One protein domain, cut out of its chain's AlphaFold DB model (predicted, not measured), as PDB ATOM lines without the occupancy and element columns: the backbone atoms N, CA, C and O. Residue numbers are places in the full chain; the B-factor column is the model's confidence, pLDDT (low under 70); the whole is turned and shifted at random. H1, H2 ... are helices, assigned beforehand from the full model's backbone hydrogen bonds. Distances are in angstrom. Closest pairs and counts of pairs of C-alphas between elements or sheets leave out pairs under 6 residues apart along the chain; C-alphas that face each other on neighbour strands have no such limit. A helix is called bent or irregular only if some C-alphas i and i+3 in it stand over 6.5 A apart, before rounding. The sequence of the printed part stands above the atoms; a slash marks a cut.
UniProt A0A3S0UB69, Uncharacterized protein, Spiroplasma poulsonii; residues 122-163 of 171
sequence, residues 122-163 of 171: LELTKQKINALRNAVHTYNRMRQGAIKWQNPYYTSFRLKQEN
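What this domain is: This is residues 122 to 163 of the 171 residues of an uncharacterized protein of Spiroplasma poulsonii (UniProt A0A3S0UB69). What shape does the backbone make? It is a loose, flat bent figure: one long helix, H1, then a link, residues 142 to 151, that turns at the end of H1 and folds back beside its later part, and a shorter helix, H2, that leads away from H1. What is it built of? The 42 printed residues hold two named helices, H1 then H2, and no named strand, and the class is all helix. How large is it? It is loose, with a radius of gyration of the C-alphas of 12.8 A, and the C-alphas span 36 by 27 by 6 A.

How they stand to each other: How do the helices stand to each other? H1, residues 122 to 141, and H2, residues 152 to 161, are apart, with no C-alpha of the one within 8 A of the other. Which residues stand free? Residues 122 to 128, which belong to H1, stand free, and so do residues 154 to 163, of which 154 to 161 belong to H2. What do the backbone N and O atoms show? In H1 every O i to N i+4 pair is within hydrogen-bond range. In H2 2 of 6 such pairs are within range, beside 4 of 7 O i to N i+3 pairs.

Where its parts are: Where does H1 run? Its 20 residues go from C-alpha 122 at (-3.492, 33.860, -1.068) to C-alpha 141 at (-31.133, 31.003, 5.873), 28.6 A. Where does H2 run? Its 10 residues end at C-alpha 161, at (-4.451, 29.465, 24.353), 15.3 A from C-alpha 152. Is H2 bent? It is neither bent nor irregular, but only just: C-alphas 153 and 156 are 6.1 A apart.

The domain as a whole: How far does it reach? The two C-alphas farthest apart, those of Met 142 and Asn 163, are 36.9 A apart. Is there a cut or a long link? The printed part has no cut, and the link from H1 to H2, 10 residues, is short. Where is confidence low? Residues 151 to 163 are under 70 in pLDDT, and the mean of the printed part is 72.9.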
ATOM      1  N   LEU A 122      -2.794  32.967  -1.987       77.44
ATOM      2  CA  LEU A 122      -3.492  33.860  -1.068       77.44
ATOM      3  C   LEU A 122      -4.900  34.217  -1.564       77.44
ATOM      4  O   LEU A 122      -5.863  34.104  -0.811       77.44
ATOM      5  N   GLU A 123      -5.038  34.599  -2.833       75.44
ATOM      6  CA  GLU A 123      -6.336  34.950  -3.422       75.44
ATOM      7  C   GLU A 123      -7.249  33.729  -3.537       75.44
ATOM      8  O   GLU A 123      -8.431  33.808  -3.202       75.44
ATOM      9  N   LEU A 124      -6.699  32.563  -3.893       80.06
ATOM     10  CA  LEU A 124      -7.453  31.308  -3.879       80.06
ATOM     11  C   LEU A 124      -7.953  30.972  -2.466       80.06
ATOM     12  O   LEU A 124      -9.086  30.525  -2.287       80.06
ATOM     13  N   THR A 125      -7.117  31.206  -1.456       77.50
ATOM     14  CA  THR A 125      -7.476  30.979  -0.054       77.50
ATOM     15  C   THR A 125      -8.589  31.930   0.384       77.50
ATOM     16  O   THR A 125      -9.584  31.475   0.947       77.50
ATOM     17  N   LYS A 126      -8.496  33.224   0.047       81.00
ATOM     18  CA  LYS A 126      -9.566  34.207   0.299       81.00
ATOM     19  C   LYS A 126     -10.883  33.797  -0.366       81.00
ATOM     20  O   LYS A 126     -11.929  33.829   0.278       81.00
ATOM     21  N   GLN A 127     -10.838  33.364  -1.626       83.81
ATOM     22  CA  GLN A 127     -12.027  32.913  -2.353       83.81
ATOM     23  C   GLN A 127     -12.672  31.687  -1.701       83.81
ATOM     24  O   GLN A 127     -13.888  31.667  -1.509       83.81
ATOM     25  N   LYS A 128     -11.871  30.693  -1.298       83.75
ATOM     26  CA  LYS A 128     -12.373  29.508  -0.587       83.75
ATOM     27  C   LYS A 128     -13.010  29.869   0.756       83.75
ATOM     28  O   LYS A 128     -14.092  29.373   1.059       83.75
ATOM     29  N   ILE A 129     -12.388  30.760   1.531       84.25
ATOM     30  CA  ILE A 129     -12.945  31.259   2.801       84.25
ATOM     31  C   ILE A 129     -14.306  31.926   2.567       84.25
ATOM     32  O   ILE A 129     -15.261  31.643   3.289       84.25
ATOM     33  N   ASN A 130     -14.414  32.772   1.541       84.94
ATOM     34  CA  ASN A 130     -15.666  33.450   1.210       84.94
ATOM     35  C   ASN A 130     -16.762  32.463   0.787       84.94
ATOM     36  O   ASN A 130     -17.900  32.590   1.233       84.94
ATOM     37  N   ALA A 131     -16.424  31.453  -0.019       87.25
ATOM     38  CA  ALA A 131     -17.370  30.418  -0.430       87.25
ATOM     39  C   ALA A 131     -17.922  29.636   0.774       87.25
ATOM     40  O   ALA A 131     -19.132  29.436   0.877       87.25
ATOM     41  N   LEU A 132     -17.054  29.254   1.714       86.69
ATOM     42  CA  LEU A 132     -17.453  28.539   2.927       86.69
ATOM     43  C   LEU A 132     -18.311  29.405   3.859       86.69
ATOM     44  O   LEU A 132     -19.331  28.937   4.365       86.69
ATOM     45  N   ARG A 133     -17.957  30.685   4.041       86.50
ATOM     46  CA  ARG A 133     -18.777  31.634   4.807       86.50
ATOM     47  C   ARG A 133     -20.177  31.759   4.206       86.50
ATOM     48  O   ARG A 133     -21.167  31.686   4.929       86.50
ATOM     49  N   ASN A 134     -20.262  31.902   2.886       88.19
ATOM     50  CA  ASN A 134     -21.539  32.004   2.186       88.19
ATOM     51  C   ASN A 134     -22.365  30.721   2.322       88.19
ATOM     52  O   ASN A 134     -23.565  30.811   2.558       88.19
ATOM     53  N   ALA A 135     -21.740  29.543   2.249       86.50
ATOM     54  CA  ALA A 135     -22.426  28.270   2.462       86.50
ATOM     55  C   ALA A 135     -23.062  28.188   3.860       86.50
ATOM     56  O   ALA A 135     -24.223  27.800   3.977       86.50
ATOM     57  N   VAL A 136     -22.348  28.630   4.904       86.25
ATOM     58  CA  VAL A 136     -22.890  28.691   6.271       86.25
ATOM     59  C   VAL A 136     -24.071  29.659   6.369       86.25
ATOM     60  O   VAL A 136     -25.095  29.320   6.959       86.25
ATOM     61  N   HIS A 137     -23.981  30.840   5.753       85.00
ATOM     62  CA  HIS A 137     -25.110  31.771   5.727       85.00
ATOM     63  C   HIS A 137     -26.329  31.193   5.002       85.00
ATOM     64  O   HIS A 137     -27.446  31.339   5.492       85.00
ATOM     65  N   THR A 138     -26.129  30.518   3.868       87.44
ATOM     66  CA  THR A 138     -27.217  29.877   3.117       87.44
ATOM     67  C   THR A 138     -27.860  28.757   3.927       87.44
ATOM     68  O   THR A 138     -29.083  28.704   4.006       87.44
ATOM     69  N   TYR A 139     -27.062  27.921   4.591       84.50
ATOM     70  CA  TYR A 139     -27.559  26.868   5.476       84.50
ATOM     71  C   TYR A 139     -28.450  27.427   6.597       84.50
ATOM     72  O   TYR A 139     -29.581  26.975   6.779       84.50
ATOM     73  N   ASN A 140     -27.992  28.489   7.270       84.19
ATOM     74  CA  ASN A 140     -28.777  29.161   8.309       84.19
ATOM     75  C   ASN A 140     -30.057  29.793   7.742       84.19
ATOM     76  O   ASN A 140     -31.118  29.734   8.362       84.19
ATOM     77  N   ARG A 141     -29.982  30.382   6.543       83.62
ATOM     78  CA  ARG A 141     -31.133  31.003   5.873       83.62
ATOM     79  C   ARG A 141     -32.194  29.978   5.472       83.62
ATOM     80  O   ARG A 141     -33.377  30.298   5.514       83.62
ATOM     81  N   MET A 142     -31.784  28.754   5.145       83.25
ATOM     82  CA  MET A 142     -32.688  27.631   4.874       83.25
ATOM     83  C   MET A 142     -33.332  27.051   6.148       83.25
ATOM     84  O   MET A 142     -34.055  26.066   6.049       83.25
ATOM     85  N   ARG A 143     -33.080  27.631   7.337       75.25
ATOM     86  CA  ARG A 143     -33.547  27.140   8.650       75.25
ATOM     87  C   ARG A 143     -33.191  25.671   8.929       75.25
ATOM     88  O   ARG A 143     -33.809  25.040   9.775       75.25
ATOM     89  N   GLN A 144     -32.165  25.143   8.259       71.25
ATOM     90  CA  GLN A 144     -31.698  23.763   8.442       71.25
ATOM     91  C   GLN A 144     -30.883  23.585   9.735       71.25
ATOM     92  O   GLN A 144     -30.545  22.467  10.103       71.25
ATOM     93  N   GLY A 145     -30.577  24.684  10.430       75.12
ATOM     94  CA  GLY A 145     -29.866  24.731  11.702       75.12
ATOM     95  C   GLY A 145     -29.222  26.102  11.917       75.12
ATOM     96  O   GLY A 145     -29.319  26.985  11.064       75.12
ATOM     97  N   ALA A 146     -28.554  26.286  13.058       76.38
ATOM     98  CA  ALA A 146     -27.802  27.499  13.372       76.38
ATOM     99  C   ALA A 146     -26.309  27.178  13.513       76.38
ATOM    100  O   ALA A 146     -25.838  26.766  14.572       76.38
ATOM    101  N   ILE A 147     -25.547  27.386  12.440       76.12
ATOM    102  CA  ILE A 147     -24.092  27.208  12.428       76.12
ATOM    103  C   ILE A 147     -23.430  28.585  12.475       76.12
ATOM    104  O   ILE A 147     -23.649  29.439  11.614       76.12
ATOM    105  N   LYS A 148     -22.588  28.821  13.485       78.56
ATOM    106  CA  LYS A 148     -21.749  30.025  13.543       78.56
ATOM    107  C   LYS A 148     -20.529  29.819  12.649       78.56
ATOM    108  O   LYS A 148     -19.779  28.863  12.834       78.56
ATOM    109  N   TRP A 149     -20.310  30.726  11.698       74.75
ATOM    110  CA  TRP A 149     -19.089  30.719  10.890       74.75
ATOM    111  C   TRP A 149     -17.870  30.941  11.792       74.75
ATOM    112  O   TRP A 149     -17.759  31.978  12.446       74.75
ATOM    113  N   GLN A 150     -16.939  29.991  11.795       73.38
ATOM    114  CA  GLN A 150     -15.640  30.130  12.446       73.38
ATOM    115  C   GLN A 150     -14.548  30.053  11.387       73.38
ATOM    116  O   GLN A 150     -14.544  29.152  10.551       73.38
ATOM    117  N   ASN A 151     -13.620  31.010  11.403       69.50
ATOM    118  CA  ASN A 151     -12.515  30.997  10.456       69.50
ATOM    119  C   ASN A 151     -11.507  29.897  10.857       69.50
ATOM    120  O   ASN A 151     -10.886  30.029  11.917       69.50
ATOM    121  N   PRO A 152     -11.296  28.860  10.021       65.50
ATOM    122  CA  PRO A 152     -10.442  27.718  10.360       65.50
ATOM    123  C   PRO A 152      -8.974  28.096  10.632       65.50
ATOM    124  O   PRO A 152      -8.257  27.368  11.320       65.50
ATOM    125  N   TYR A 153      -8.521  29.248  10.130       61.38
ATOM    126  CA  TYR A 153      -7.150  29.724  10.330       61.38
ATOM    127  C   TYR A 153      -6.912  30.368  11.699       61.38
ATOM    128  O   TYR A 153      -5.773  30.432  12.140       61.38
ATOM    129  N   TYR A 154      -7.965  30.821  12.384       59.53
ATOM    130  CA  TYR A 154      -7.852  31.412  13.723       59.53
ATOM    131  C   TYR A 154      -8.228  30.423  14.835       59.53
ATOM    132  O   TYR A 154      -7.761  30.556  15.965       59.53
ATOM    133  N   THR A 155      -9.026  29.393  14.541       55.94
ATOM    134  CA  THR A 155      -9.439  28.396  15.544       55.94
ATOM    135  C   THR A 155      -8.316  27.442  15.948       55.94
ATOM    136  O   THR A 155      -8.250  27.035  17.105       55.94
ATOM    137  N   SER A 156      -7.376  27.154  15.045       54.56
ATOM    138  CA  SER A 156      -6.195  26.328  15.338       54.56
ATOM    139  C   SER A 156      -5.207  27.000  16.306       54.56
ATOM    140  O   SER A 156      -4.532  26.304  17.063       54.56
ATOM    141  N   PHE A 157      -5.172  28.337  16.363       50.22
ATOM    142  CA  PHE A 157      -4.412  29.078  17.380       50.22
ATOM    143  C   PHE A 157      -5.141  29.153  18.728       50.22
ATOM    144  O   PHE A 157      -4.495  29.128  19.776       50.22
ATOM    145  N   ARG A 158      -6.479  29.182  18.723       45.75
ATOM    146  CA  ARG A 158      -7.281  29.272  19.954       45.75
ATOM    147  C   ARG A 158      -7.198  28.006  20.812       45.75
ATOM    148  O   ARG A 158      -7.112  28.115  22.030       45.75
ATOM    149  N   LEU A 159      -7.099  26.829  20.184       48.41
ATOM    150  CA  LEU A 159      -6.898  25.544  20.876       48.41
ATOM    151  C   LEU A 159      -5.608  25.488  21.716       48.41
ATOM    152  O   LEU A 159      -5.528  24.697  22.652       48.41
ATOM    153  N   LYS A 160      -4.600  26.327  21.425       47.88
ATOM    154  CA  LYS A 160      -3.375  26.417  22.240       47.88
ATOM    155  C   LYS A 160      -3.449  27.449  23.370       47.88
ATOM    156  O   LYS A 160      -2.663  27.345  24.306       47.88
ATOM    157  N   GLN A 161      -4.360  28.423  23.320       49.00
ATOM    158  CA  GLN A 161      -4.451  29.465  24.353       49.00
ATOM    159  C   GLN A 161      -5.199  29.012  25.613       49.00
ATOM    160  O   GLN A 161      -4.802  29.403  26.709       49.00
ATOM    161  N   GLU A 162      -6.213  28.149  25.496       46.94
ATOM    162  CA  GLU A 162      -6.992  27.689  26.665       46.94
ATOM    163  C   GLU A 162      -6.180  26.836  27.655       46.94
ATOM    164  O   GLU A 162      -6.518  26.773  28.836       46.94
ATOM    165  N   ASN A 163      -5.063  26.240  27.220       48.09
ATOM    166  CA  ASN A 163      -4.162  25.504  28.112       48.09
ATOM    167  C   ASN A 163      -3.195  26.403  28.903       48.09
ATOM    168  O   ASN A 163      -2.687  25.967  29.934       48.09
TER     169      ASN A 163